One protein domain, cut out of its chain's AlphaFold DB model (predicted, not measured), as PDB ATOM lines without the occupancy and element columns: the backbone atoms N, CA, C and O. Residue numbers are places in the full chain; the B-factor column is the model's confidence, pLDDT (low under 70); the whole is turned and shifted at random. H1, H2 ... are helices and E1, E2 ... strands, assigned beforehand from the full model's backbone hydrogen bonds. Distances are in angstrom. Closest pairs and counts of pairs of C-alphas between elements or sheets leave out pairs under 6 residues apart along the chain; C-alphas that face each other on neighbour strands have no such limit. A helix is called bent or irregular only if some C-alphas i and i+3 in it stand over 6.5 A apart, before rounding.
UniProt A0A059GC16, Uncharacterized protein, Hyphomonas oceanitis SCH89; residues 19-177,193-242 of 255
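AT A GLANCE: This is residues 19 to 177 and 193 to 242 of the 255 residues of an uncharacterized protein of Hyphomonas oceanitis SCH89 (UniProt A0A059GC16). Two pairs of long helices, H2 with H3 and H4 with H6, come together at one end and open like a V, with the small strand hairpin of E1 and E2 in its mouth. H1 packs across H2 and H3 near the closed end, while H4 runs on past H6 as a long arm with H5 at its tip. The printed part has 209 residues, with six named helices and two named strands in the order H1, H2, E1, E2, H3, H4, H5, H6; the two-stranded sheet is antiparallel and the class is mostly helix. The whole is loose, with a radius of gyration of the C-alphas of 24.5 A, and spans 86 by 41 by 28 A, the arm of H4 making much of the length.

HOW THE PARTS SIT: H1, residues 27 to 32, touches H2, residues 40 to 70, about perpendicular at 84 degrees; their closest C-alphas, of Leu 31 and Ala 46, are 7.4 A apart. E1, residues 81 to 84, and E2, residues 87 to 90, form an antiparallel hairpin, with N 82 and O 89 at 2.8 A and N 84 and O 87 at 2.9 A, within hydrogen-bond range. H3, residues 91 to 117, touches H2 at a shallow tilt of 14 degrees, opposite ways, closest at the C-alphas of Leu 57 and Phe 96, 5.1 A. H4, residues 122 to 165, forms a helical hairpin with H3 at a shallow tilt of 32 degrees, only just short of steep; H3 touches it with residues 104 to 116 alone, closest at the C-alphas of Leu 112 and Thr 122, 5.1 A. H5, residues 167 to 177, and H4 touch only at the corner, and only just, with 3 pairs of C-alphas within 8 A, the closest being Ala 164 and Ala 170 at 5.2 A. H6, residues 194 to 223, touches H4 at a shallow tilt of 25 degrees, opposite ways; the C-alphas of Gly 142 and Gly 202, their closest, are 3.8 A apart. H2 and H6 are near each other. Each O i to N i+4 pair is within hydrogen-bond range in H1 and H5, against 26 of 27 in H2, 21 of 23 in H3, 34 of 40 in H4 and 24 of 26 in H6.

IN THESE COORDINATES: H1 begins at C-alpha 27 (333.495, 131.995, 311.233). From first to last C-alpha, H2 measures 43.9 A, H3 39.7 A, H4 66.5 A and H6 43.5 A. H3 is irregular, with C-alphas 92 and 95 7.1 A apart, and has a kink of 28 degrees near residue 104. H4 is only just irregular, with C-alphas 128 and 131 6.8 A apart, and has a kink of 45 degrees near residue 129. H6 ends at C-alpha 223 (318.427, 114.795, 307.184).

THE WHOLE: The two C-alphas farthest apart, of Ala 168 and Ile 242, are 85.8 A apart. Residues 178 to 192 are not printed, and C-alphas 177 and 193 are 28.3 A apart across the cut. Of the links that are printed whole, none is long. The mean pLDDT of the printed part is 87.9; residues 167, 169 to 177, 233 to 234 and 237 to 242 are under 70.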
ATOM      1  N   ARG A  19     337.060 118.372 317.683       85.94
ATOM      2  CA  ARG A  19     336.767 119.109 316.438       85.94
ATOM      3  C   ARG A  19     335.449 119.882 316.512       85.94
ATOM      4  O   ARG A  19     335.262 120.846 315.768       85.94
ATOM      5  N   ASP A  20     334.529 119.457 317.374       87.69
ATOM      6  CA  ASP A  20     333.246 120.117 317.600       87.69
ATOM      7  C   ASP A  20     333.330 121.214 318.678       87.69
ATOM      8  O   ASP A  20     332.307 121.820 318.976       87.69
ATOM      9  N   ASP A  21     334.509 121.539 319.225       88.94
ATOM     10  CA  ASP A  21     334.660 122.627 320.202       88.94
ATOM     11  C   ASP A  21     334.097 123.961 319.649       88.94
ATOM     12  O   ASP A  21     334.594 124.485 318.639       88.94
ATOM     13  N   PRO A  22     333.058 124.545 320.282       87.50
ATOM     14  CA  PRO A  22     332.467 125.805 319.858       87.50
ATOM     15  C   PRO A  22     333.433 126.994 319.892       87.50
ATOM     16  O   PRO A  22     333.235 127.927 319.104       87.50
ATOM     17  N   ALA A  23     334.408 126.991 320.804       89.06
ATOM     18  CA  ALA A  23     335.359 128.084 321.001       89.06
ATOM     19  C   ALA A  23     336.428 128.118 319.898       89.06
ATOM     20  O   ALA A  23     336.919 129.188 319.542       89.06
ATOM     21  N   ALA A  24     336.728 126.965 319.298       88.88
ATOM     22  CA  ALA A  24     337.688 126.835 318.204       88.88
ATOM     23  C   ALA A  24     337.115 127.216 316.820       88.88
ATOM     24  O   ALA A  24     337.834 127.203 315.817       88.88
ATOM     25  N   MET A  25     335.820 127.538 316.724       92.19
ATOM     26  CA  MET A  25     335.162 127.833 315.448       92.19
ATOM     27  C   MET A  25     335.586 129.195 314.879       92.19
ATOM     28  O   MET A  25     335.243 130.248 315.416       92.19
ATOM     29  N   ASN A  26     336.239 129.187 313.715       94.06
ATOM     30  CA  ASN A  26     336.547 130.402 312.959       94.06
ATOM     31  C   ASN A  26     335.486 130.665 311.878       94.06
ATOM     32  O   ASN A  26     335.494 130.040 310.818       94.06
ATOM     33  N   TRP A  27     334.603 131.637 312.126       94.31
ATOM     34  CA  TRP A  27     333.495 131.995 311.233       94.31
ATOM     35  C   TRP A  27     333.926 132.368 309.817       94.31
ATOM     36  O   TRP A  27     333.304 131.921 308.854       94.31
ATOM     37  N   ILE A  28     334.993 133.157 309.678       94.56
ATOM     38  CA  ILE A  28     335.465 133.613 308.366       94.56
ATOM     39  C   ILE A  28     335.930 132.407 307.547       94.56
ATOM     40  O   ILE A  28     335.535 132.244 306.395       94.56
ATOM     41  N   GLN A  29     336.702 131.511 308.162       93.25
ATOM     42  CA  GLN A  29     337.151 130.285 307.507       93.25
ATOM     43  C   GLN A  29     335.972 129.366 307.162       93.25
ATOM     44  O   GLN A  29     335.902 128.858 306.044       93.25
ATOM     45  N   THR A  30     335.024 129.173 308.081       93.31
ATOM     46  CA  THR A  30     333.856 128.310 307.847       93.31
ATOM     47  C   THR A  30     332.969 128.808 306.707       93.31
ATOM     48  O   THR A  30     332.451 127.984 305.957       93.31
ATOM     49  N   LEU A  31     332.787 130.125 306.576       94.06
ATOM     50  CA  LEU A  31     331.850 130.712 305.615       94.06
ATOM     51  C   LEU A  31     332.485 131.053 304.262       94.06
ATOM     52  O   LEU A  31     331.780 131.021 303.258       94.06
ATOM     53  N   PHE A  32     333.784 131.361 304.211       95.31
ATOM     54  CA  PHE A  32     334.416 131.911 303.002       95.31
ATOM     55  C   PHE A  32     335.589 131.094 302.451       95.31
ATOM     56  O   PHE A  32     336.017 131.359 301.332       95.31
ATOM     57  N   ASN A  33     336.111 130.095 303.175       95.38
ATOM     58  CA  ASN A  33     337.186 129.243 302.654       95.38
ATOM     59  C   ASN A  33     336.645 127.880 302.168       95.38
ATOM     60  O   ASN A  33     336.407 126.998 303.002       95.38
ATOM     61  N   PRO A  34     336.513 127.648 300.847       93.75
ATOM     62  CA  PRO A  34     335.981 126.398 300.296       93.75
ATOM     63  C   PRO A  34     336.929 125.198 300.416       93.75
ATOM     64  O   PRO A  34     336.473 124.067 300.285       93.75
ATOM     65  N   MET A  35     338.223 125.418 300.669       93.44
ATOM     66  CA  MET A  35     339.246 124.359 300.670       93.44
ATOM     67  C   MET A  35     339.465 123.715 302.042       93.44
ATOM     68  O   MET A  35     340.294 122.820 302.185       93.44
ATOM     69  N   GLY A  36     338.763 124.181 303.075       90.62
ATOM     70  CA  GLY A  36     338.896 123.625 304.417       90.62
ATOM     71  C   GLY A  36     337.885 122.526 304.732       90.62
ATOM     72  O   GLY A  36     337.123 122.062 303.888       90.62
ATOM     73  N   LYS A  37     337.860 122.144 306.007       92.81
ATOM     74  CA  LYS A  37     336.926 121.167 306.566       92.81
ATOM     75  C   LYS A  37     336.136 121.788 307.710       92.81
ATOM     76  O   LYS A  37     336.624 122.697 308.386       92.81
ATOM     77  N   SER A  38     334.900 121.342 307.892       92.81
ATOM     78  CA  SER A  38     334.039 121.807 308.980       92.81
ATOM     79  C   SER A  38     333.447 120.618 309.712       92.81
ATOM     80  O   SER A  38     332.772 119.774 309.111       92.81
ATOM     81  N   SER A  39     333.665 120.594 311.024       91.50
ATOM     82  CA  SER A  39     333.018 119.647 311.917       91.50
ATOM     83  C   SER A  39     331.503 119.836 311.906       91.50
ATOM     84  O   SER A  39     330.962 120.850 311.439       91.50
ATOM     85  N   LYS A  40     330.796 118.817 312.380       90.38
ATOM     86  CA  LYS A  40     329.341 118.781 312.398       90.38
ATOM     87  C   LYS A  40     328.756 119.957 313.177       90.38
ATOM     88  O   LYS A  40     327.794 120.575 312.700       90.38
ATOM     89  N   LEU A  41     329.322 120.294 314.337       90.94
ATOM     90  CA  LEU A  41     328.806 121.390 315.149       90.94
ATOM     91  C   LEU A  41     329.084 122.749 314.502       90.94
ATOM     92  O   LEU A  41     328.192 123.598 314.470       90.94
ATOM     93  N   HIS A  42     330.276 122.955 313.934       93.62
ATOM     94  CA  HIS A  42     330.613 124.210 313.248       93.62
ATOM     95  C   HIS A  42     329.717 124.437 312.029       93.62
ATOM     96  O   HIS A  42     329.182 125.532 311.849       93.62
ATOM     97  N   PHE A  43     329.490 123.389 311.231       94.94
ATOM     98  CA  PHE A  43     328.546 123.425 310.116       94.94
ATOM     99  C   PHE A  43     327.130 123.771 310.585       94.94
ATOM    100  O   PHE A  43     326.523 124.699 310.056       94.94
ATOM    101  N   SER A  44     326.619 123.064 311.597       93.19
ATOM    102  CA  SER A  44     325.245 123.253 312.075       93.19
ATOM    103  C   SER A  44     325.033 124.665 312.617       93.19
ATOM    104  O   SER A  44     324.039 125.301 312.286       93.19
ATOM    105  N   ARG A  45     325.999 125.213 313.368       93.75
ATOM    106  CA  ARG A  45     325.954 126.605 313.848       93.75
ATOM    107  C   ARG A  45     325.932 127.612 312.702       93.75
ATOM    108  O   ARG A  45     325.102 128.520 312.714       93.75
ATOM    109  N   ALA A  46     326.818 127.448 311.717       95.38
ATOM    110  CA  ALA A  46     326.867 128.320 310.548       95.38
ATOM    111  C   ALA A  46     325.558 128.261 309.755       95.38
ATOM    112  O   ALA A  46     324.972 129.295 309.435       95.38
ATOM    113  N   TRP A  47     325.068 127.053 309.485       95.44
ATOM    114  CA  TRP A  47     323.835 126.839 308.743       95.44
ATOM    115  C   TRP A  47     322.615 127.409 309.470       95.44
ATOM    116  O   TRP A  47     321.838 128.145 308.867       95.44
ATOM    117  N   THR A  48     322.483 127.160 310.777       94.38
ATOM    118  CA  THR A  48     321.401 127.729 311.589       94.38
ATOM    119  C   THR A  48     321.460 129.253 311.614       94.38
ATOM    120  O   THR A  48     320.417 129.885 311.486       94.38
ATOM    121  N   PHE A  49     322.646 129.862 311.721       95.50
ATOM    122  CA  PHE A  49     322.790 131.318 311.638       95.50
ATOM    123  C   PHE A  49     322.281 131.865 310.297       95.50
ATOM    124  O   PHE A  49     321.492 132.808 310.280       95.50
ATOM    125  N   MET A  50     322.673 131.249 309.178       95.25
ATOM    126  CA  MET A  50     322.212 131.655 307.846       95.25
ATOM    127  C   MET A  50     320.697 131.479 307.693       95.25
ATOM    128  O   MET A  50     320.010 132.389 307.232       95.25
ATOM    129  N   PHE A  51     320.157 130.337 308.120       92.69
ATOM    130  CA  PHE A  51     318.725 130.051 308.046       92.69
ATOM    131  C   PHE A  51     317.900 131.016 308.906       92.69
ATOM    132  O   PHE A  51     316.976 131.657 308.409       92.69
ATOM    133  N   MET A  52     318.265 131.176 310.181       95.19
ATOM    134  CA  MET A  52     317.568 132.077 311.097       95.19
ATOM    135  C   MET A  52     317.720 133.536 310.681       95.19
ATOM    136  O   MET A  52     316.755 134.288 310.767       95.19
ATOM    137  N   GLY A  53     318.890 133.934 310.176       94.69
ATOM    138  CA  GLY A  53     319.101 135.268 309.623       94.69
ATOM    139  C   GLY A  53     318.140 135.559 308.472       94.69
ATOM    140  O   GLY A  53     317.458 136.580 308.494       94.69
ATOM    141  N   ARG A  54     317.995 134.628 307.516       92.69
ATOM    142  CA  ARG A  54     317.023 134.751 306.415       92.69
ATOM    143  C   ARG A  54     315.594 134.850 306.940       92.69
ATOM    144  O   ARG A  54     314.852 135.734 306.517       92.69
ATOM    145  N   LEU A  55     315.225 133.965 307.865       92.44
ATOM    146  CA  LEU A  55     313.887 133.918 308.444       92.44
ATOM    147  C   LEU A  55     313.533 135.245 309.126       92.44
ATOM    148  O   LEU A  55     312.482 135.817 308.851       92.44
ATOM    149  N   LEU A  56     314.422 135.758 309.975       94.56
ATOM    150  CA  LEU A  56     314.200 136.995 310.720       94.56
ATOM    151  C   LEU A  56     314.192 138.220 309.805       94.56
ATOM    152  O   LEU A  56     313.303 139.057 309.940       94.56
ATOM    153  N   LEU A  57     315.121 138.304 308.846       94.75
ATOM    154  CA  LEU A  57     315.180 139.410 307.884       94.75
ATOM    155  C   LEU A  57     313.976 139.449 306.937       94.75
ATOM    156  O   LEU A  57     313.693 140.500 306.371       94.75
ATOM    157  N   TYR A  58     313.261 138.338 306.770       91.00
ATOM    158  CA  TYR A  58     312.012 138.310 306.017       91.00
ATOM    159  C   TYR A  58     310.790 138.572 306.904       91.00
ATOM    160  O   TYR A  58     310.002 139.482 306.635       91.00
ATOM    161  N   ILE A  59     310.626 137.784 307.971       93.00
ATOM    162  CA  ILE A  59     309.421 137.797 308.808       93.00
ATOM    163  C   ILE A  59     309.298 139.109 309.570       93.00
ATOM    164  O   ILE A  59     308.240 139.730 309.510       93.00
ATOM    165  N   VAL A  60     310.350 139.553 310.265       92.75
ATOM    166  CA  VAL A  60     310.250 140.726 311.145       92.75
ATOM    167  C   VAL A  60     309.858 141.973 310.347       92.75
ATOM    168  O   VAL A  60     308.852 142.592 310.700       92.75
ATOM    169  N   PRO A  61     310.536 142.324 309.237       89.81
ATOM    170  CA  PRO A  61     310.148 143.494 308.459       89.81
ATOM    171  C   PRO A  61     308.747 143.374 307.837       89.81
ATOM    172  O   PRO A  61     307.995 144.350 307.835       89.81
ATOM    173  N   THR A  62     308.355 142.181 307.378       88.44
ATOM    174  CA  THR A  62     307.011 141.940 306.818       88.44
ATOM    175  C   THR A  62     305.916 142.110 307.874       88.44
ATOM    176  O   THR A  62     304.911 142.775 307.624       88.44
ATOM    177  N   CYS A  63     306.115 141.563 309.077       90.88
ATOM    178  CA  CYS A  63     305.186 141.717 310.195       90.88
ATOM    179  C   CYS A  63     305.073 143.176 310.645       90.88
ATOM    180  O   CYS A  63     303.963 143.643 310.892       90.88
ATOM    181  N   VAL A  64     306.186 143.914 310.704       88.62
ATOM    182  CA  VAL A  64     306.171 145.350 311.028       88.62
ATOM    183  C   VAL A  64     305.302 146.114 310.030       88.62
ATOM    184  O   VAL A  64     304.427 146.873 310.440       88.62
ATOM    185  N   VAL A  65     305.476 145.879 308.726       87.50
ATOM    186  CA  VAL A  65     304.649 146.528 307.694       87.50
ATOM    187  C   VAL A  65     303.180 146.135 307.805       87.50
ATOM    188  O   VAL A  65     302.322 147.004 307.669       87.50
ATOM    189  N   ALA A  66     302.881 144.868 308.091       87.75
ATOM    190  CA  ALA A  66     301.508 144.413 308.286       87.75
ATOM    191  C   ALA A  66     300.834 145.115 309.479       87.75
ATOM    192  O   ALA A  66     299.721 145.620 309.342       87.75
ATOM    193  N   VAL A  67     301.522 145.215 310.622       91.38
ATOM    194  CA  VAL A  67     301.013 145.907 311.819       91.38
ATOM    195  C   VAL A  67     300.806 147.398 311.549       91.38
ATOM    196  O   VAL A  67     299.744 147.934 311.862       91.38
ATOM    197  N   LEU A  68     301.781 148.065 310.921       89.88
ATOM    198  CA  LEU A  68     301.675 149.482 310.560       89.88
ATOM    199  C   LEU A  68     300.516 149.745 309.590       89.88
ATOM    200  O   LEU A  68     299.789 150.721 309.762       89.88
ATOM    201  N   ALA A  69     300.314 148.864 308.607       86.94
ATOM    202  CA  ALA A  69     299.207 148.971 307.663       86.94
ATOM    203  C   ALA A  69     297.843 148.841 308.363       86.94
ATOM    204  O   ALA A  69     296.950 149.643 308.100       86.94
ATOM    205  N   VAL A  70     297.692 147.887 309.291       90.62
ATOM    206  CA  VAL A  70     296.465 147.726 310.099       90.62
ATOM    207  C   VAL A  70     296.230 148.936 311.008       90.62
ATOM    208  O   VAL A  70     295.089 149.345 311.203       90.62
ATOM    209  N   ALA A  71     297.299 149.553 311.512       90.75
ATOM    210  CA  ALA A  71     297.235 150.775 312.311       90.75
ATOM    211  C   ALA A  71     296.949 152.051 311.488       90.75
ATOM    212  O   ALA A  71     296.898 153.141 312.056       90.75
ATOM    213  N   GLY A  72     296.782 151.949 310.164       87.94
ATOM    214  CA  GLY A  72     296.508 153.090 309.286       87.94
ATOM    215  C   GLY A  72     297.730 153.957 308.963       87.94
ATOM    216  O   GLY A  72     297.582 155.049 308.416       87.94
ATOM    217  N   VAL A  73     298.945 153.493 309.273       88.81
ATOM    218  CA  VAL A  73     300.186 154.197 308.929       88.81
ATOM    219  C   VAL A  73     300.494 153.999 307.444       88.81
ATOM    220  O   VAL A  73     300.442 152.885 306.922       88.81
ATOM    221  N   GLN A  74     300.867 155.074 306.746       84.38
ATOM    222  CA  GLN A  74     301.226 155.001 305.332       84.38
ATOM    223  C   GLN A  74     302.561 154.259 305.145       84.38
ATOM    224  O   GLN A  74     303.640 154.798 305.375       84.38
ATOM    225  N   THR A  75     302.498 153.013 304.673       81.19
ATOM    226  CA  THR A  75     303.676 152.150 304.453       81.19
ATOM    227  C   THR A  75     304.288 152.287 303.055       81.19
ATOM    228  O   THR A  75     305.227 151.567 302.714       81.19
ATOM    229  N   ALA A  76     303.800 153.232 302.242       79.88
ATOM    230  CA  ALA A  76     304.227 153.421 300.855       79.88
ATOM    231  C   ALA A  76     305.749 153.606 300.716       79.88
ATOM    232  O   ALA A  76     306.347 153.072 299.787       79.88
ATOM    233  N   MET A  77     306.388 154.302 301.664       75.81
ATOM    234  CA  MET A  77     307.844 154.481 301.657       75.81
ATOM    235  C   MET A  77     308.598 153.170 301.930       75.81
ATOM    236  O   MET A  77     309.619 152.914 301.300       75.81
ATOM    237  N   LEU A  78     308.082 152.318 302.820       75.38
ATOM    238  CA  LEU A  78     308.696 151.035 303.189       75.38
ATOM    239  C   LEU A  78     308.578 149.999 302.061       75.38
ATOM    240  O   LEU A  78     309.483 149.192 301.849       75.38
ATOM    241  N   ASN A  79     307.481 150.071 301.301       77.38
ATOM    242  CA  ASN A  79     307.192 149.191 300.168       77.38
ATOM    243  C   ASN A  79     307.636 149.763 298.817       77.38
ATOM    244  O   ASN A  79     307.455 149.106 297.790       77.38
ATOM    245  N   LYS A  80     308.227 150.965 298.793       86.19
ATOM    246  CA  LYS A  80     308.718 151.569 297.555       86.19
ATOM    247  C   LYS A  80     309.742 150.624 296.915       86.19
ATOM    248  O   LYS A  80     310.679 150.209 297.604       86.19
ATOM    249  N   PRO A  81     309.590 150.263 295.632       84.06
ATOM    250  CA  PRO A  81     310.530 149.373 294.975       84.06
ATOM    251  C   PRO A  81     311.875 150.073 294.746       84.06
ATOM    252  O   PRO A  81     311.932 151.208 294.271       84.06
ATOM    253  N   VAL A  82     312.956 149.363 295.053       86.00
ATOM    254  CA  VAL A  82     314.343 149.692 294.712       86.00
ATOM    255  C   VAL A  82     314.803 148.674 293.676       86.00
ATOM    256  O   VAL A  82     314.588 147.476 293.842       86.00
ATOM    257  N   ASN A  83     315.428 149.129 292.593       83.62
ATOM    258  CA  ASN A  83     315.951 148.218 291.579       83.62
ATOM    259  C   ASN A  83     317.298 147.642 292.042       83.62
ATOM    260  O   ASN A  83     318.286 148.372 292.120       83.62
ATOM    261  N   LEU A  84     317.342 146.337 292.306       78.69
ATOM    262  CA  LEU A  84     318.582 145.568 292.415       78.69
ATOM    263  C   LEU A  84     318.869 144.957 291.037       78.69
ATOM    264  O   LEU A  84     318.418 143.859 290.709       78.69
ATOM    265  N   GLY A  85     319.551 145.722 290.182       79.38
ATOM    266  CA  GLY A  85     319.699 145.379 288.765       79.38
ATOM    267  C   GLY A  85     318.337 145.387 288.045       79.38
ATOM    268  O   GLY A  85     317.629 146.394 288.124       79.38
ATOM    269  N   PRO A  86     317.936 144.307 287.343       72.88
ATOM    270  CA  PRO A  86     316.647 144.255 286.652       72.88
ATOM    271  C   PRO A  86     315.458 143.983 287.587       72.88
ATOM    272  O   PRO A  86     314.317 144.177 287.164       72.88
ATOM    273  N   VAL A  87     315.702 143.550 288.831       77.94
ATOM    274  CA  VAL A  87     314.659 143.094 289.759       77.94
ATOM    275  C   VAL A  87     314.272 144.216 290.735       77.94
ATOM    276  O   VAL A  87     315.114 144.662 291.517       77.94
ATOM    277  N   PRO A  88     313.011 144.683 290.733       82.25
ATOM    278  CA  PRO A  88     312.500 145.598 291.735       82.25
ATOM    279  C   PRO A  88     312.223 144.824 293.021       82.25
ATOM    280  O   PRO A  88     311.494 143.833 293.030       82.25
ATOM    281  N   VAL A  89     312.796 145.297 294.118       83.81
ATOM    282  CA  VAL A  89     312.633 144.715 295.448       83.81
ATOM    283  C   VAL A  89     312.062 145.789 296.367       83.81
ATOM    284  O   VAL A  89     312.555 146.918 296.339       83.81
ATOM    285  N   PRO A  90     311.033 145.498 297.182       84.19
ATOM    286  CA  PRO A  90     310.575 146.434 298.207       84.19
ATOM    287  C   PRO A  90     311.748 146.892 299.078       84.19
ATOM    288  O   PRO A  90     312.537 146.055 299.516       84.19
ATOM    289  N   THR A  91     311.864 148.199 299.342       86.19
ATOM    290  CA  THR A  91     313.000 148.784 300.086       86.19
ATOM    291  C   THR A  91     313.303 148.006 301.370       86.19
ATOM    292  O   THR A  91     314.456 147.674 301.640       86.19
ATOM    293  N   LEU A  92     312.264 147.643 302.126       87.38
ATOM    294  CA  LEU A  92     312.409 146.921 303.391       87.38
ATOM    295  C   LEU A  92     313.011 145.506 303.251       87.38
ATOM    296  O   LEU A  92     313.572 144.987 304.212       87.38
ATOM    297  N   LEU A  93     312.896 144.881 302.074       88.69
ATOM    298  CA  LEU A  93     313.382 143.528 301.790       88.69
ATOM    299  C   LEU A  93     314.768 143.528 301.138       88.69
ATOM    300  O   LEU A  93     315.339 142.460 300.931       88.69
ATOM    301  N   VAL A  94     315.348 144.696 300.845       90.25
ATOM    302  CA  VAL A  94     316.713 144.784 300.304       90.25
ATOM    303  C   VAL A  94     317.734 144.074 301.210       90.25
ATOM    304  O   VAL A  94     318.491 143.255 300.681       90.25
ATOM    305  N   PRO A  95     317.745 144.266 302.550       91.88
ATOM    306  CA  PRO A  95     318.652 143.528 303.429       91.88
ATOM    307  C   PRO A  95     318.457 142.013 303.347       91.88
ATOM    308  O   PRO A  95     319.436 141.273 303.319       91.88
ATOM    309  N   PHE A  96     317.206 141.548 303.256       92.00
ATOM    310  CA  PHE A  96     316.897 140.131 303.083       92.00
ATOM    311  C   PHE A  96     317.475 139.585 301.775       92.00
ATOM    312  O   PHE A  96     318.172 138.577 301.804       92.00
ATOM    313  N   VAL A  97     317.245 140.258 300.643       89.69
ATOM    314  CA  VAL A  97     317.732 139.794 299.332       89.69
ATOM    315  C   VAL A  97     319.258 139.749 299.292       89.69
ATOM    316  O   VAL A  97     319.828 138.738 298.880       89.69
ATOM    317  N   VAL A  98     319.934 140.796 299.773       91.81
ATOM    318  CA  VAL A  98     321.404 140.815 299.860       91.81
ATOM    319  C   VAL A  98     321.901 139.681 300.756       91.81
ATOM    320  O   VAL A  98     322.822 138.953 300.381       91.81
ATOM    321  N   PHE A  99     321.265 139.486 301.912       94.44
ATOM    322  CA  PHE A  99     321.629 138.413 302.826       94.44
ATOM    323  C   PHE A  99     321.411 137.033 302.206       94.44
ATOM    324  O   PHE A  99     322.279 136.178 302.356       94.44
ATOM    325  N   VAL A 100     320.319 136.804 301.468       91.50
ATOM    326  CA  VAL A 100     320.079 135.552 300.729       91.50
ATOM    327  C   VAL A 100     321.224 135.280 299.761       91.50
ATOM    328  O   VAL A 100     321.794 134.198 299.830       91.50
ATOM    329  N   LEU A 101     321.624 136.253 298.936       90.06
ATOM    330  CA  LEU A 101     322.713 136.074 297.967       90.06
ATOM    331  C   LEU A 101     324.045 135.725 298.640       90.06
ATOM    332  O   LEU A 101     324.710 134.769 298.237       90.06
ATOM    333  N   VAL A 102     324.411 136.455 299.698       94.00
ATOM    334  CA  VAL A 102     325.624 136.159 300.479       94.00
ATOM    335  C   VAL A 102     325.538 134.758 301.074       94.00
ATOM    336  O   VAL A 102     326.478 133.973 300.973       94.00
ATOM    337  N   THR A 103     324.393 134.419 301.661       94.44
ATOM    338  CA  THR A 103     324.222 133.135 302.337       94.44
ATOM    339  C   THR A 103     324.051 131.954 301.394       94.44
ATOM    340  O   THR A 103     324.337 130.841 301.812       94.44
ATOM    341  N   GLU A 104     323.649 132.143 300.134       93.00
ATOM    342  CA  GLU A 104     323.684 131.075 299.123       93.00
ATOM    343  C   GLU A 104     325.132 130.641 298.886       93.00
ATOM    344  O   GLU A 104     325.464 129.458 298.995       93.00
ATOM    345  N   TYR A 105     326.020 131.617 298.675       94.69
ATOM    346  CA  TYR A 105     327.447 131.361 298.526       94.69
ATOM    347  C   TYR A 105     328.052 130.729 299.786       94.69
ATOM    348  O   TYR A 105     328.683 129.673 299.709       94.69
ATOM    349  N   THR A 106     327.844 131.326 300.962       96.62
ATOM    350  CA  THR A 106     328.452 130.791 302.189       96.62
ATOM    351  C   THR A 106     327.830 129.457 302.611       96.62
ATOM    352  O   THR A 106     328.507 128.637 303.231       96.62
ATOM    353  N   SER A 107     326.571 129.186 302.248       96.06
ATOM    354  CA  SER A 107     325.957 127.867 302.423       96.06
ATOM    355  C   SER A 107     326.637 126.837 301.530       96.06
ATOM    356  O   SER A 107     327.035 125.786 302.034       96.06
ATOM    357  N   PHE A 108     326.875 127.141 300.252       97.00
ATOM    358  CA  PHE A 108     327.654 126.270 299.370       97.00
ATOM    359  C   PHE A 108     329.048 125.962 299.947       97.00
ATOM    360  O   PHE A 108     329.423 124.792 300.053       97.00
ATOM    361  N   VAL A 109     329.772 126.981 300.423       97.62
ATOM    362  CA  VAL A 109     331.078 126.809 301.089       97.62
ATOM    363  C   VAL A 109     330.968 125.919 302.332       97.62
ATOM    364  O   VAL A 109     331.743 124.973 302.483       97.62
ATOM    365  N   ALA A 110     329.989 126.161 303.204       97.19
ATOM    366  CA  ALA A 110     329.789 125.354 304.406       97.19
ATOM    367  C   ALA A 110     329.522 123.875 304.070       97.19
ATOM    368  O   ALA A 110     330.049 122.984 304.743       97.19
ATOM    369  N   HIS A 111     328.761 123.607 303.005       97.62
ATOM    370  CA  HIS A 111     328.475 122.254 302.531       97.62
ATOM    371  C   HIS A 111     329.704 121.568 301.933       97.62
ATOM    372  O   HIS A 111     329.944 120.405 302.261       97.62
ATOM    373  N   LEU A 112     330.516 122.274 301.134       97.56
ATOM    374  CA  LEU A 112     331.793 121.751 300.629       97.56
ATOM    375  C   LEU A 112     332.672 121.264 301.781       97.56
ATOM    376  O   LEU A 112     333.096 120.108 301.804       97.56
ATOM    377  N   ARG A 113     332.877 122.128 302.776       96.50
ATOM    378  CA  ARG A 113     333.723 121.833 303.936       96.50
ATOM    379  C   ARG A 113     333.178 120.681 304.778       96.50
ATOM    380  O   ARG A 113     333.953 119.883 305.305       96.50
ATOM    381  N   ARG A 114     331.852 120.589 304.931       95.25
ATOM    382  CA  ARG A 114     331.201 119.514 305.693       95.25
ATOM    383  C   ARG A 114     331.297 118.167 304.980       95.25
ATOM    384  O   ARG A 114     331.596 117.165 305.622       95.25
ATOM    385  N   LEU A 115     331.076 118.143 303.666       95.56
ATOM    386  CA  LEU A 115     331.234 116.938 302.846       95.56
ATOM    387  C   LEU A 115     332.694 116.471 302.826       95.56
ATOM    388  O   LEU A 115     332.943 115.281 303.002       95.56
ATOM    389  N   ALA A 116     333.647 117.403 302.721       93.88
ATOM    390  CA  ALA A 116     335.076 117.107 302.801       93.88
ATOM    391  C   ALA A 116     335.492 116.540 304.172       93.88
ATOM    392  O   ALA A 116     336.294 115.607 304.230       93.88
ATOM    393  N   GLU A 117     334.941 117.061 305.276       91.56
ATOM    394  CA  GLU A 117     335.170 116.508 306.623       91.56
ATOM    395  C   GLU A 117     334.598 115.096 306.772       91.56
ATOM    396  O   GLU A 117     335.185 114.254 307.445       91.56
ATOM    397  N   ALA A 118     333.468 114.817 306.127       90.44
ATOM    398  CA  ALA A 118     332.823 113.509 306.156       90.44
ATOM    399  C   ALA A 118     333.381 112.516 305.116       90.44
ATOM    400  O   ALA A 118     332.801 111.445 304.936       90.44
ATOM    401  N   GLY A 119     334.448 112.866 304.384       89.25
ATOM    402  CA  GLY A 119     335.016 112.012 303.333       89.25
ATOM    403  C   GLY A 119     334.046 111.721 302.179       89.25
ATOM    404  O   GLY A 119     334.148 110.684 301.523       89.25
ATOM    405  N   ARG A 120     333.063 112.598 301.947       91.19
ATOM    406  CA  ARG A 120     332.073 112.474 300.869       91.19
ATOM    407  C   ARG A 120     332.430 113.381 299.699       91.19
ATOM    408  O   ARG A 120     333.166 114.354 299.844       91.19
ATOM    409  N   SER A 121     331.871 113.066 298.531       94.31
ATOM    410  CA  SER A 121     332.059 113.886 297.335       94.31
ATOM    411  C   SER A 121     331.546 115.305 297.570       94.31
ATOM    412  O   SER A 121     330.365 115.518 297.853       94.31
ATOM    413  N   THR A 122     332.438 116.281 297.419       94.50
ATOM    414  CA  THR A 122     332.135 117.710 297.550       94.50
ATOM    415  C   THR A 122     331.233 118.216 296.427       94.50
ATOM    416  O   THR A 122     330.556 119.225 296.605       94.50
ATOM    417  N   LEU A 123     331.119 117.478 295.314       94.81
ATOM    418  CA  LEU A 123     330.184 117.784 294.225       94.81
ATOM    419  C   LEU A 123     328.728 117.850 294.706       94.81
ATOM    420  O   LEU A 123     327.937 118.625 294.171       94.81
ATOM    421  N   LEU A 124     328.381 117.102 295.761       96.06
ATOM    422  CA  LEU A 124     327.041 117.132 296.350       96.06
ATOM    423  C   LEU A 124     326.681 118.501 296.948       96.06
ATOM    424  O   LEU A 124     325.498 118.804 297.075       96.06
ATOM    425  N   ALA A 125     327.659 119.363 297.258       96.19
ATOM    426  CA  ALA A 125     327.385 120.730 297.703       96.19
ATOM    427  C   ALA A 125     326.604 121.536 296.649       96.19
ATOM    428  O   ALA A 125     325.859 122.448 297.007       96.19
ATOM    429  N   GLY A 126     326.708 121.164 295.366       95.44
ATOM    430  CA  GLY A 126     325.936 121.772 294.283       95.44
ATOM    431  C   GLY A 126     324.417 121.645 294.453       95.44
ATOM    432  O   GLY A 126     323.689 122.480 293.924       95.44
ATOM    433  N   ILE A 127     323.925 120.679 295.243       96.31
ATOM    434  CA  ILE A 127     322.489 120.522 295.542       96.31
ATOM    435  C   ILE A 127     321.908 121.799 296.160       96.31
ATOM    436  O   ILE A 127     320.778 122.179 295.860       96.31
ATOM    437  N   VAL A 128     322.693 122.503 296.971       95.62
ATOM    438  CA  VAL A 128     322.261 123.738 297.638       95.62
ATOM    439  C   VAL A 128     322.084 124.891 296.650       95.62
ATOM    440  O   VAL A 128     321.329 125.810 296.930       95.62
ATOM    441  N   LEU A 129     322.709 124.821 295.470       95.50
ATOM    442  CA  LEU A 129     322.570 125.824 294.410       95.50
ATOM    443  C   LEU A 129     321.358 125.566 293.502       95.50
ATOM    444  O   LEU A 129     320.930 126.471 292.784       95.50
ATOM    445  N   ILE A 130     320.783 124.356 293.531       95.81
ATOM    446  CA  ILE A 130     319.626 123.979 292.701       95.81
ATOM    447  C   ILE A 130     318.456 124.961 292.861       95.81
ATOM    448  O   ILE A 130     317.933 125.393 291.832       95.81
ATOM    449  N   PRO A 131     318.046 125.376 294.077       95.19
ATOM    450  CA  PRO A 131     316.952 126.327 294.231       95.19
ATOM    451  C   PRO A 131     317.201 127.636 293.485       95.19
ATOM    452  O   PRO A 131     316.301 128.127 292.809       95.19
ATOM    453  N   LEU A 132     318.420 128.178 293.558       92.69
ATOM    454  CA  LEU A 132     318.781 129.415 292.870       92.69
ATOM    455  C   LEU A 132     318.776 129.235 291.346       92.69
ATOM    456  O   LEU A 132     318.233 130.075 290.632       92.69
ATOM    457  N   ILE A 133     319.333 128.130 290.843       95.25
ATOM    458  CA  ILE A 133     319.351 127.823 289.405       95.25
ATOM    459  C   ILE A 133     317.923 127.696 288.863       95.25
ATOM    460  O   ILE A 133     317.585 128.328 287.863       95.25
ATOM    461  N   LEU A 134     317.066 126.933 289.547       96.75
ATOM    462  CA  LEU A 134     315.665 126.774 289.159       96.75
ATOM    463  C   LEU A 134     314.906 128.101 289.219       96.75
ATOM    464  O   LEU A 134     314.123 128.384 288.317       96.75
ATOM    465  N   ALA A 135     315.173 128.939 290.224       93.56
ATOM    466  CA  ALA A 135     314.590 130.272 290.322       93.56
ATOM    467  C   ALA A 135     314.972 131.158 289.130       93.56
ATOM    468  O   ALA A 135     314.116 131.845 288.583       93.56
ATOM    469  N   MET A 136     316.236 131.126 288.697       92.19
ATOM    470  CA  MET A 136     316.696 131.896 287.538       92.19
ATOM    471  C   MET A 136     316.055 131.412 286.233       92.19
ATOM    472  O   MET A 136     315.609 132.232 285.431       92.19
ATOM    473  N   LEU A 137     315.959 130.093 286.031       96.25
ATOM    474  CA  LEU A 137     315.293 129.515 284.858       96.25
ATOM    475  C   LEU A 137     313.797 129.858 284.837       96.25
ATOM    476  O   LEU A 137     313.271 130.299 283.816       96.25
ATOM    477  N   ALA A 138     313.130 129.718 285.982       95.94
ATOM    478  CA  ALA A 138     311.736 130.100 286.168       95.94
ATOM    479  C   ALA A 138     311.511 131.600 285.946       95.94
ATOM    480  O   ALA A 138     310.533 131.989 285.313       95.94
ATOM    481  N   PHE A 139     312.429 132.446 286.416       94.31
ATOM    482  CA  PHE A 139     312.376 133.883 286.180       94.31
ATOM    483  C   PHE A 139     312.451 134.198 284.687       94.31
ATOM    484  O   PHE A 139     311.615 134.942 284.181       94.31
ATOM    485  N   ALA A 140     313.408 133.607 283.966       93.19
ATOM    486  CA  ALA A 140     313.548 133.804 282.525       93.19
ATOM    487  C   ALA A 140     312.289 133.352 281.760       93.19
ATOM    488  O   ALA A 140     311.785 134.090 280.909       93.19
ATOM    489  N   GLY A 141     311.734 132.186 282.108       94.25
ATOM    490  CA  GLY A 141     310.480 131.692 281.531       94.25
ATOM    491  C   GLY A 141     309.280 132.592 281.849       94.25
ATOM    492  O   GLY A 141     308.497 132.926 280.960       94.25
ATOM    493  N   GLY A 142     309.160 133.049 283.096       93.69
ATOM    494  CA  GLY A 142     308.107 133.968 283.522       93.69
ATOM    495  C   GLY A 142     308.211 135.352 282.873       93.69
ATOM    496  O   GLY A 142     307.182 135.945 282.557       93.69
ATOM    497  N   VAL A 143     309.426 135.842 282.606       92.12
ATOM    498  CA  VAL A 143     309.666 137.075 281.835       92.12
ATOM    499  C   VAL A 143     309.127 136.939 280.417       92.12
ATOM    500  O   VAL A 143     308.358 137.798 279.983       92.12
ATOM    501  N   ALA A 144     309.463 135.850 279.720       91.56
ATOM    502  CA  ALA A 144     308.938 135.587 278.379       91.56
ATOM    503  C   ALA A 144     307.401 135.493 278.382       91.56
ATOM    504  O   ALA A 144     306.738 136.105 277.544       91.56
ATOM    505  N   GLY A 145     306.824 134.804 279.374       91.56
ATOM    506  CA  GLY A 145     305.373 134.717 279.551       91.56
ATOM    507  C   GLY A 145     304.709 136.075 279.812       91.56
ATOM    508  O   GLY A 145     303.672 136.373 279.222       91.56
ATOM    509  N   GLY A 146     305.315 136.923 280.645       90.62
ATOM    510  CA  GLY A 146     304.807 138.265 280.936       90.62
ATOM    511  C   GLY A 146     304.844 139.203 279.724       90.62
ATOM    512  O   GLY A 146     303.917 139.989 279.534       90.62
ATOM    513  N   ILE A 147     305.867 139.087 278.868       89.62
ATOM    514  CA  ILE A 147     305.942 139.825 277.595       89.62
ATOM    515  C   ILE A 147     304.808 139.388 276.660       89.62
ATOM    516  O   ILE A 147     304.058 140.237 276.181       89.62
ATOM    517  N   ALA A 148     304.620 138.079 276.472       91.44
ATOM    518  CA  ALA A 148     303.544 137.552 275.631       91.44
ATOM    519  C   ALA A 148     302.148 137.965 276.141       91.44
ATOM    520  O   ALA A 148     301.259 138.295 275.356       91.44
ATOM    521  N   GLN A 149     301.950 138.004 277.464       90.12
ATOM    522  CA  GLN A 149     300.710 138.506 278.066       90.12
ATOM    523  C   GLN A 149     300.481 139.992 277.774       90.12
ATOM    524  O   GLN A 149     299.357 140.373 277.451       90.12
ATOM    525  N   HIS A 150     301.523 140.822 277.856       90.62
ATOM    526  CA  HIS A 150     301.422 142.237 277.505       90.62
ATOM    527  C   HIS A 150     301.054 142.423 276.025       90.62
ATOM    528  O   HIS A 150     300.149 143.193 275.710       90.62
ATOM    529  N   GLU A 151     301.699 141.692 275.112       90.38
ATOM    530  CA  GLU A 151     301.375 141.728 273.677       90.38
ATOM    531  C   GLU A 151     299.918 141.326 273.409       90.38
ATOM    532  O   GLU A 151     299.204 142.026 272.688       90.38
ATOM    533  N   ALA A 152     299.437 140.263 274.059       89.38
ATOM    534  CA  ALA A 152     298.044 139.835 273.961       89.38
ATOM    535  C   ALA A 152     297.063 140.892 274.506       89.38
ATOM    536  O   ALA A 152     295.994 141.098 273.930       89.38
ATOM    537  N   GLN A 153     297.418 141.592 275.590       87.50
ATOM    538  CA  GLN A 153     296.601 142.683 276.132       87.50
ATOM    539  C   GLN A 153     296.543 143.880 275.185       87.50
ATOM    540  O   GLN A 153     295.457 144.405 274.943       87.50
ATOM    541  N   VAL A 154     297.676 144.282 274.606       87.25
ATOM    542  CA  VAL A 154     297.720 145.356 273.605       87.25
ATOM    543  C   VAL A 154     296.876 144.990 272.384       87.25
ATOM    544  O   VAL A 154     296.074 145.810 271.935       87.25
ATOM    545  N   ALA A 155     296.990 143.753 271.887       87.31
ATOM    546  CA  ALA A 155     296.192 143.267 270.764       87.31
ATOM    547  C   ALA A 155     294.689 143.264 271.086       87.31
ATOM    548  O   ALA A 155     293.878 143.709 270.273       87.31
ATOM    549  N   LYS A 156     294.310 142.838 272.298       85.88
ATOM    550  CA  LYS A 156     292.918 142.861 272.761       85.88
ATOM    551  C   LYS A 156     292.366 144.285 272.836       85.88
ATOM    552  O   LYS A 156     291.273 144.532 272.340       85.88
ATOM    553  N   VAL A 157     293.122 145.227 273.399       84.62
ATOM    554  CA  VAL A 157     292.718 146.641 273.471       84.62
ATOM    555  C   VAL A 157     292.604 147.258 272.073       84.62
ATOM    556  O   VAL A 157     291.699 148.052 271.827       84.62
ATOM    557  N   ALA A 158     293.493 146.901 271.142       83.81
ATOM    558  CA  ALA A 158     293.400 147.343 269.751       83.81
ATOM    559  C   ALA A 158     292.128 146.809 269.071       83.81
ATOM    560  O   ALA A 158     291.406 147.586 268.449       83.81
ATOM    561  N   LEU A 159     291.809 145.525 269.267       83.19
ATOM    562  CA  LEU A 159     290.583 144.908 268.760       83.19
ATOM    563  C   LEU A 159     289.324 145.546 269.369       83.19
ATOM    564  O   LEU A 159     288.377 145.842 268.651       83.19
ATOM    565  N   GLU A 160     289.312 145.805 270.678       81.94
ATOM    566  CA  GLU A 160     288.201 146.494 271.352       81.94
ATOM    567  C   GLU A 160     287.997 147.914 270.804       81.94
ATOM    568  O   GLU A 160     286.859 148.341 270.615       81.94
ATOM    569  N   LYS A 161     289.083 148.634 270.488       81.62
ATOM    570  CA  LYS A 161     289.007 149.942 269.822       81.62
ATOM    571  C   LYS A 161     288.472 149.840 268.396       81.62
ATOM    572  O   LYS A 161     287.675 150.687 268.007       81.62
ATOM    573  N   GLU A 162     288.875 148.824 267.634       77.31
ATOM    574  CA  GLU A 162     288.356 148.579 266.282       77.31
ATOM    575  C   GLU A 162     286.854 148.251 266.313       77.31
ATOM    576  O   GLU A 162     286.074 148.834 265.564       77.31
ATOM    577  N   ILE A 163     286.429 147.386 267.240       76.75
ATOM    578  CA  ILE A 163     285.017 147.038 267.459       76.75
ATOM    579  C   ILE A 163     284.211 148.267 267.890       76.75
ATOM    580  O   ILE A 163     283.091 148.444 267.424       76.75
ATOM    581  N   ALA A 164     284.757 149.119 268.761       76.06
ATOM    582  CA  ALA A 164     284.088 150.337 269.212       76.06
ATOM    583  C   ALA A 164     284.012 151.429 268.128       76.06
ATOM    584  O   ALA A 164     283.103 152.258 268.169       76.06
ATOM    585  N   ALA A 165     284.949 151.439 267.175       78.88
ATOM    586  CA  ALA A 165     284.950 152.354 266.036       78.88
ATOM    587  C   ALA A 165     283.968 151.931 264.925       78.88
ATOM    588  O   ALA A 165     283.544 152.779 264.141       78.88
ATOM    589  N   ASP A 166     283.582 150.651 264.874       79.88
ATOM    590  CA  ASP A 166     282.579 150.118 263.950       79.88
ATOM    591  C   ASP A 166     281.182 150.076 264.614       79.88
ATOM    592  O   ASP A 166     280.923 149.232 265.480       79.88
ATOM    593  N   PRO A 167     280.235 150.945 264.212       69.56
ATOM    594  CA  PRO A 167     278.918 151.029 264.839       69.56
ATOM    595  C   PRO A 167     278.082 149.742 264.710       69.56
ATOM    596  O   PRO A 167     277.244 149.487 265.579       69.56
ATOM    597  N   ALA A 168     278.312 148.907 263.687       72.25
ATOM    598  CA  ALA A 168     277.600 147.639 263.517       72.25
ATOM    599  C   ALA A 168     278.140 146.553 264.467       72.25
ATOM    600  O   ALA A 168     277.358 145.835 265.098       72.25
ATOM    601  N   LYS A 169     279.467 146.472 264.640       66.69
ATOM    602  CA  LYS A 169     280.099 145.543 265.597       66.69
ATOM    603  C   LYS A 169     279.894 145.975 267.052       66.69
ATOM    604  O   LYS A 169     279.651 145.124 267.907       66.69
ATOM    605  N   ALA A 170     279.908 147.278 267.338       62.66
ATOM    606  CA  ALA A 170     279.616 147.816 268.667       62.66
ATOM    607  C   ALA A 170     278.168 147.538 269.114       62.66
ATOM    608  O   ALA A 170     277.923 147.274 270.295       62.66
ATOM    609  N   ALA A 171     277.204 147.572 268.185       64.06
ATOM    610  CA  ALA A 171     275.809 147.225 268.459       64.06
ATOM    611  C   ALA A 171     275.630 145.722 268.748       64.06
ATOM    612  O   ALA A 171     274.924 145.364 269.691       64.06
ATOM    613  N   ALA A 172     276.320 144.853 267.998       67.12
ATOM    614  CA  ALA A 172     276.317 143.407 268.228       67.12
ATOM    615  C   ALA A 172     276.970 143.022 269.573       67.12
ATOM    616  O   ALA A 172     276.398 142.243 270.334       67.12
ATOM    617  N   ALA A 173     278.107 143.632 269.926       64.56
ATOM    618  CA  ALA A 173     278.792 143.378 271.198       64.56
ATOM    619  C   ALA A 173     277.960 143.818 272.423       64.56
ATOM    620  O   ALA A 173     277.913 143.116 273.432       64.56
ATOM    621  N   LYS A 174     277.242 144.947 272.329       61.25
ATOM    622  CA  LYS A 174     276.317 145.404 273.385       61.25
ATOM    623  C   LYS A 174     275.098 144.492 273.559       61.25
ATOM    624  O   LYS A 174     274.598 144.362 274.675       61.25
ATOM    625  N   ALA A 175     274.617 143.865 272.483       61.53
ATOM    626  CA  ALA A 175     273.521 142.899 272.552       61.53
ATOM    627  C   ALA A 175     273.932 141.606 273.287       61.53
ATOM    628  O   ALA A 175     273.117 141.043 274.016       61.53
ATOM    629  N   GLU A 176     275.195 141.180 273.163       60.22
ATOM    630  CA  GLU A 176     275.764 140.045 273.911       60.22
ATOM    631  C   GLU A 176     276.168 140.386 275.359       60.22
ATOM    632  O   GLU A 176     276.166 139.512 276.226       60.22
ATOM    633  N   GLU A 177     276.519 141.641 275.659       60.44
ATOM    634  CA  GLU A 177     276.861 142.071 277.026       60.44
ATOM    635  C   GLU A 177     275.610 142.175 277.923       60.44
ATOM    636  O   GLU A 177     275.665 141.829 279.103       60.44
ATOM    637  N   THR A 193     303.102 148.517 282.253       85.50
ATOM    638  CA  THR A 193     304.123 148.573 281.200       85.50
ATOM    639  C   THR A 193     304.635 147.164 280.875       85.50
ATOM    640  O   THR A 193     304.701 146.311 281.765       85.50
ATOM    641  N   ALA A 194     305.095 146.928 279.640       85.19
ATOM    642  CA  ALA A 194     305.693 145.647 279.233       85.19
ATOM    643  C   ALA A 194     306.752 145.143 280.228       85.19
ATOM    644  O   ALA A 194     306.777 143.971 280.597       85.19
ATOM    645  N   ARG A 195     307.587 146.057 280.743       85.12
ATOM    646  CA  ARG A 195     308.602 145.752 281.757       85.12
ATOM    647  C   ARG A 195     307.993 145.264 283.076       85.12
ATOM    648  O   ARG A 195     308.520 144.326 283.667       85.12
ATOM    649  N   GLN A 196     306.922 145.894 283.554       86.00
ATOM    650  CA  GLN A 196     306.254 145.488 284.795       86.00
ATOM    651  C   GLN A 196     305.602 144.112 284.655       86.00
ATOM    652  O   GLN A 196     305.767 143.290 285.553       86.00
ATOM    653  N   MET A 197     304.944 143.832 283.525       87.31
ATOM    654  CA  MET A 197     304.348 142.514 283.273       87.31
ATOM    655  C   MET A 197     305.413 141.424 283.142       87.31
ATOM    656  O   MET A 197     305.278 140.361 283.741       87.31
ATOM    657  N   ALA A 198     306.505 141.706 282.429       89.31
ATOM    658  CA  ALA A 198     307.640 140.796 282.297       89.31
ATOM    659  C   ALA A 198     308.247 140.444 283.665       89.31
ATOM    660  O   ALA A 198     308.374 139.277 284.026       89.31
ATOM    661  N   ILE A 199     308.579 141.455 284.468       88.44
ATOM    662  CA  ILE A 199     309.162 141.252 285.798       88.44
ATOM    663  C   ILE A 199     308.169 140.562 286.739       88.44
ATOM    664  O   ILE A 199     308.564 139.671 287.489       88.44
ATOM    665  N   GLY A 200     306.894 140.959 286.703       87.94
ATOM    666  CA  GLY A 200     305.831 140.352 287.502       87.94
ATOM    667  C   GLY A 200     305.643 138.873 287.173       87.94
ATOM    668  O   GLY A 200     305.590 138.053 288.087       87.94
ATOM    669  N   GLY A 201     305.635 138.518 285.886       90.69
ATOM    670  CA  GLY A 201     305.612 137.129 285.427       90.69
ATOM    671  C   GLY A 201     306.854 136.354 285.870       90.69
ATOM    672  O   GLY A 201     306.737 135.253 286.409       90.69
ATOM    673  N   GLY A 202     308.040 136.955 285.723       91.06
ATOM    674  CA  GLY A 202     309.309 136.378 286.164       91.06
ATOM    675  C   GLY A 202     309.326 136.060 287.657       91.06
ATOM    676  O   GLY A 202     309.558 134.918 288.047       91.06
ATOM    677  N   LEU A 203     309.038 137.047 288.508       91.19
ATOM    678  CA  LEU A 203     308.993 136.862 289.963       91.19
ATOM    679  C   LEU A 203     307.865 135.920 290.393       91.19
ATOM    680  O   LEU A 203     308.078 135.078 291.267       91.19
ATOM    681  N   GLY A 204     306.694 136.032 289.762       90.44
ATOM    682  CA  GLY A 204     305.532 135.192 290.046       90.44
ATOM    683  C   GLY A 204     305.791 133.706 289.805       90.44
ATOM    684  O   GLY A 204     305.251 132.873 290.526       90.44
ATOM    685  N   MET A 205     306.660 133.368 288.848       93.06
ATOM    686  CA  MET A 205     307.091 131.989 288.608       93.06
ATOM    687  C   MET A 205     308.314 131.599 289.454       93.06
ATOM    688  O   MET A 205     308.360 130.503 290.014       93.06
ATOM    689  N   ALA A 206     309.300 132.491 289.583       93.12
ATOM    690  CA  ALA A 206     310.566 132.203 290.255       93.12
ATOM    691  C   ALA A 206     310.422 131.959 291.758       93.12
ATOM    692  O   ALA A 206     310.999 131.003 292.274       93.12
ATOM    693  N   ILE A 207     309.656 132.797 292.460       91.44
ATOM    694  CA  ILE A 207     309.514 132.729 293.921       91.44
ATOM    695  C   ILE A 207     308.946 131.379 294.394       91.44
ATOM    696  O   ILE A 207     309.593 130.746 295.230       91.44
ATOM    697  N   PRO A 208     307.793 130.881 293.898       93.44
ATOM    698  CA  PRO A 208     307.247 129.610 294.378       93.44
ATOM    699  C   PRO A 208     308.166 128.423 294.063       93.44
ATOM    700  O   PRO A 208     308.345 127.547 294.910       93.44
ATOM    701  N   ILE A 209     308.801 128.412 292.886       95.31
ATOM    702  CA  ILE A 209     309.760 127.365 292.506       95.31
ATOM    703  C   ILE A 209     310.984 127.400 293.423       95.31
ATOM    704  O   ILE A 209     311.391 126.360 293.944       95.31
ATOM    705  N   TRP A 210     311.530 128.590 293.680       94.62
ATOM    706  CA  TRP A 210     312.637 128.780 294.611       94.62
ATOM    707  C   TRP A 210     312.287 128.287 296.014       94.62
ATOM    708  O   TRP A 210     313.084 127.572 296.616       94.62
ATOM    709  N   MET A 211     311.100 128.622 296.532       91.75
ATOM    710  CA  MET A 211     310.655 128.202 297.865       91.75
ATOM    711  C   MET A 211     310.534 126.680 297.978       91.75
ATOM    712  O   MET A 211     311.056 126.093 298.929       91.75
ATOM    713  N   LEU A 212     309.893 126.029 297.002       95.06
ATOM    714  CA  LEU A 212     309.724 124.574 296.983       95.06
ATOM    715  C   LEU A 212     311.070 123.849 296.882       95.06
ATOM    716  O   LEU A 212     311.343 122.923 297.650       95.06
ATOM    717  N   ALA A 213     311.944 124.298 295.981       96.25
ATOM    718  CA  ALA A 213     313.277 123.727 295.841       96.25
ATOM    719  C   ALA A 213     314.133 123.967 297.098       96.25
ATOM    720  O   ALA A 213     314.822 123.054 297.558       96.25
ATOM    721  N   SER A 214     314.052 125.161 297.694       93.88
ATOM    722  CA  SER A 214     314.759 125.503 298.937       93.88
ATOM    723  C   SER A 214     314.316 124.624 300.098       93.88
ATOM    724  O   SER A 214     315.151 124.205 300.898       93.88
ATOM    725  N   PHE A 215     313.026 124.288 300.176       93.81
ATOM    726  CA  PHE A 215     312.517 123.348 301.170       93.81
ATOM    727  C   PHE A 215     313.129 121.950 300.994       93.81
ATOM    728  O   PHE A 215     313.593 121.356 301.968       93.81
ATOM    729  N   GLY A 216     313.227 121.453 299.757       96.00
ATOM    730  CA  GLY A 216     313.915 120.192 299.463       96.00
ATOM    731  C   GLY A 216     315.400 120.213 299.851       96.00
ATOM    732  O   GLY A 216     315.876 119.305 300.535       96.00
ATOM    733  N   ALA A 217     316.121 121.279 299.492       95.44
ATOM    734  CA  ALA A 217     317.527 121.458 299.865       95.44
ATOM    735  C   ALA A 217     317.715 121.557 301.390       95.44
ATOM    736  O   ALA A 217     318.661 120.987 301.941       95.44
ATOM    737  N   MET A 218     316.792 122.219 302.092       94.75
ATOM    738  CA  MET A 218     316.765 122.285 303.554       94.75
ATOM    739  C   MET A 218     316.583 120.894 304.172       94.75
ATOM    740  O   MET A 218     317.345 120.527 305.066       94.75
ATOM    741  N   LEU A 219     315.622 120.098 303.689       95.50
ATOM    742  CA  LEU A 219     315.424 118.729 304.172       95.50
ATOM    743  C   LEU A 219     316.664 117.869 303.936       95.50
ATOM    744  O   LEU A 219     317.119 117.196 304.858       95.50
ATOM    745  N   TRP A 220     317.259 117.934 302.745       96.31
ATOM    746  CA  TRP A 220     318.513 117.237 302.462       96.31
ATOM    747  C   TRP A 220     319.633 117.673 303.418       96.31
ATOM    748  O   TRP A 220     320.330 116.837 303.992       96.31
ATOM    749  N   THR A 221     319.751 118.976 303.678       95.50
ATOM    750  CA  THR A 221     320.744 119.506 304.616       95.50
ATOM    751  C   THR A 221     320.553 118.938 306.025       95.50
ATOM    752  O   THR A 221     321.508 118.458 306.637       95.50
ATOM    753  N   LEU A 222     319.321 118.945 306.537       93.25
ATOM    754  CA  LEU A 222     319.004 118.524 307.904       93.25
ATOM    755  C   LEU A 222     319.022 117.004 308.099       93.25
ATOM    756  O   LEU A 222     319.417 116.520 309.162       93.25
ATOM    757  N   LEU A 223     318.567 116.249 307.099       92.69
ATOM    758  CA  LEU A 223     318.427 114.795 307.184       92.69
ATOM    759  C   LEU A 223     319.716 114.062 306.810       92.69
ATOM    760  O   LEU A 223     319.952 112.976 307.334       92.69
ATOM    761  N   TYR A 224     320.546 114.646 305.942       93.06
ATOM    762  CA  TYR A 224     321.771 114.018 305.455       93.06
ATOM    763  C   TYR A 224     323.021 114.757 305.942       93.06
ATOM    764  O   TYR A 224     323.770 114.233 306.767       93.06
ATOM    765  N   VAL A 225     323.238 115.994 305.487       94.56
ATOM    766  CA  VAL A 225     324.525 116.699 305.655       94.56
ATOM    767  C   VAL A 225     324.856 116.981 307.120       94.56
ATOM    768  O   VAL A 225     325.969 116.708 307.582       94.56
ATOM    769  N   ALA A 226     323.876 117.481 307.870       91.88
ATOM    770  CA  ALA A 226     324.020 117.802 309.286       91.88
ATOM    771  C   ALA A 226     324.213 116.558 310.166       91.88
ATOM    772  O   ALA A 226     324.687 116.675 311.293       91.88
ATOM    773  N   ARG A 227     323.854 115.365 309.676       89.50
ATOM    774  CA  ARG A 227     323.897 114.111 310.449       89.50
ATOM    775  C   ARG A 227     325.102 113.235 310.151       89.50
ATOM    776  O   ARG A 227     325.307 112.254 310.860       89.50
ATOM    777  N   MET A 228     325.884 113.568 309.122       88.94
ATOM    778  CA  MET A 228     327.105 112.824 308.817       88.94
ATOM    779  C   MET A 228     328.023 112.787 310.051       88.94
ATOM    780  O   MET A 228     328.066 113.777 310.790       88.94
ATOM    781  N   PRO A 229     328.777 111.702 310.273       86.62
ATOM    782  CA  PRO A 229     329.814 111.651 311.300       86.62
ATOM    783  C   PRO A 229     331.025 112.520 310.920       86.62
ATOM    784  O   PRO A 229     331.273 112.789 309.740       86.62
ATOM    785  N   ASN A 230     331.789 113.000 311.900       86.62
ATOM    786  CA  ASN A 230     333.067 113.669 311.625       86.62
ATOM    787  C   ASN A 230     334.106 112.633 311.166       86.62
ATOM    788  O   ASN A 230     334.176 111.542 311.722       86.62
ATOM    789  N   GLY A 231     334.910 112.942 310.147       81.75
ATOM    790  CA  GLY A 231     335.841 111.980 309.542       81.75
ATOM    791  C   GLY A 231     335.190 110.912 308.649       81.75
ATOM    792  O   GLY A 231     335.903 110.110 308.059       81.75
ATOM    793  N   GLY A 232     333.857 110.889 308.519       77.50
ATOM    794  CA  GLY A 232     333.148 109.980 307.607       77.50
ATOM    795  C   GLY A 232     332.948 108.546 308.103       77.50
ATOM    796  O   GLY A 232     332.331 107.751 307.392       77.50
ATOM    797  N   VAL A 233     333.418 108.228 309.312       68.56
ATOM    798  CA  VAL A 233     333.340 106.898 309.934       68.56
ATOM    799  C   VAL A 233     332.317 106.924 311.073       68.56
ATOM    800  O   VAL A 233     332.383 107.803 311.927       68.56
ATOM    801  N   GLY A 234     331.373 105.979 311.079       67.00
ATOM    802  CA  GLY A 234     330.300 105.870 312.079       67.00
ATOM    803  C   GLY A 234     328.893 106.004 311.486       67.00
ATOM    804  O   GLY A 234     328.728 106.319 310.305       67.00
ATOM    805  N   GLU A 235     327.861 105.746 312.293       70.88
ATOM    806  CA  GLU A 235     326.469 105.892 311.844       70.88
ATOM    807  C   GLU A 235     326.024 107.365 311.837       70.88
ATOM    808  O   GLU A 235     326.645 108.249 312.441       70.88
ATOM    809  N   PHE A 236     324.919 107.640 311.145       75.75
ATOM    810  CA  PHE A 236     324.298 108.960 311.144       75.75
ATOM    811  C   PHE A 236     323.658 109.241 312.500       75.75
ATOM    812  O   PHE A 236     322.751 108.535 312.928       75.75
ATOM    813  N   HIS A 237     324.072 110.329 313.141       67.06
ATOM    814  CA  HIS A 237     323.601 110.681 314.477       67.06
ATOM    815  C   HIS A 237     323.225 112.154 314.570       67.06
ATOM    816  O   HIS A 237     323.647 112.983 313.761       67.06
ATOM    817  N   THR A 238     322.473 112.510 315.608       64.75
ATOM    818  CA  THR A 238     322.093 113.894 315.927       64.75
ATOM    819  C   THR A 238     323.080 114.582 316.881       64.75
ATOM    820  O   THR A 238     323.239 115.791 316.765       64.75
ATOM    821  N   GLY A 239     323.888 113.847 317.662       60.88
ATOM    822  CA  GLY A 239     324.915 114.399 318.576       60.88
ATOM    823  C   GLY A 239     326.383 114.276 318.119       60.88
ATOM    824  O   GLY A 239     326.661 113.742 317.044       60.88
ATOM    825  N   SER A 240     327.315 114.789 318.925       61.47
ATOM    826  CA  SER A 240     328.787 114.790 318.736       61.47
ATOM    827  C   SER A 240     329.470 113.557 319.350       61.47
ATOM    828  O   SER A 240     330.600 113.629 319.818       61.47
ATOM    829  N   HIS A 241     328.760 112.429 319.417       56.66
ATOM    830  CA  HIS A 241     329.123 111.291 320.267       56.66
ATOM    831  C   HIS A 241     330.221 110.375 319.718       56.66
ATOM    832  O   HIS A 241     330.407 109.301 320.271       56.66
ATOM    833  N   ILE A 242     330.928 110.764 318.655       57.38
ATOM    834  CA  ILE A 242     332.034 109.960 318.125       57.38
ATOM    835  C   ILE A 242     333.320 110.504 318.742       57.38
ATOM    836  O   ILE A 242     333.775 111.574 318.331       57.38
TER     837      ILE A 242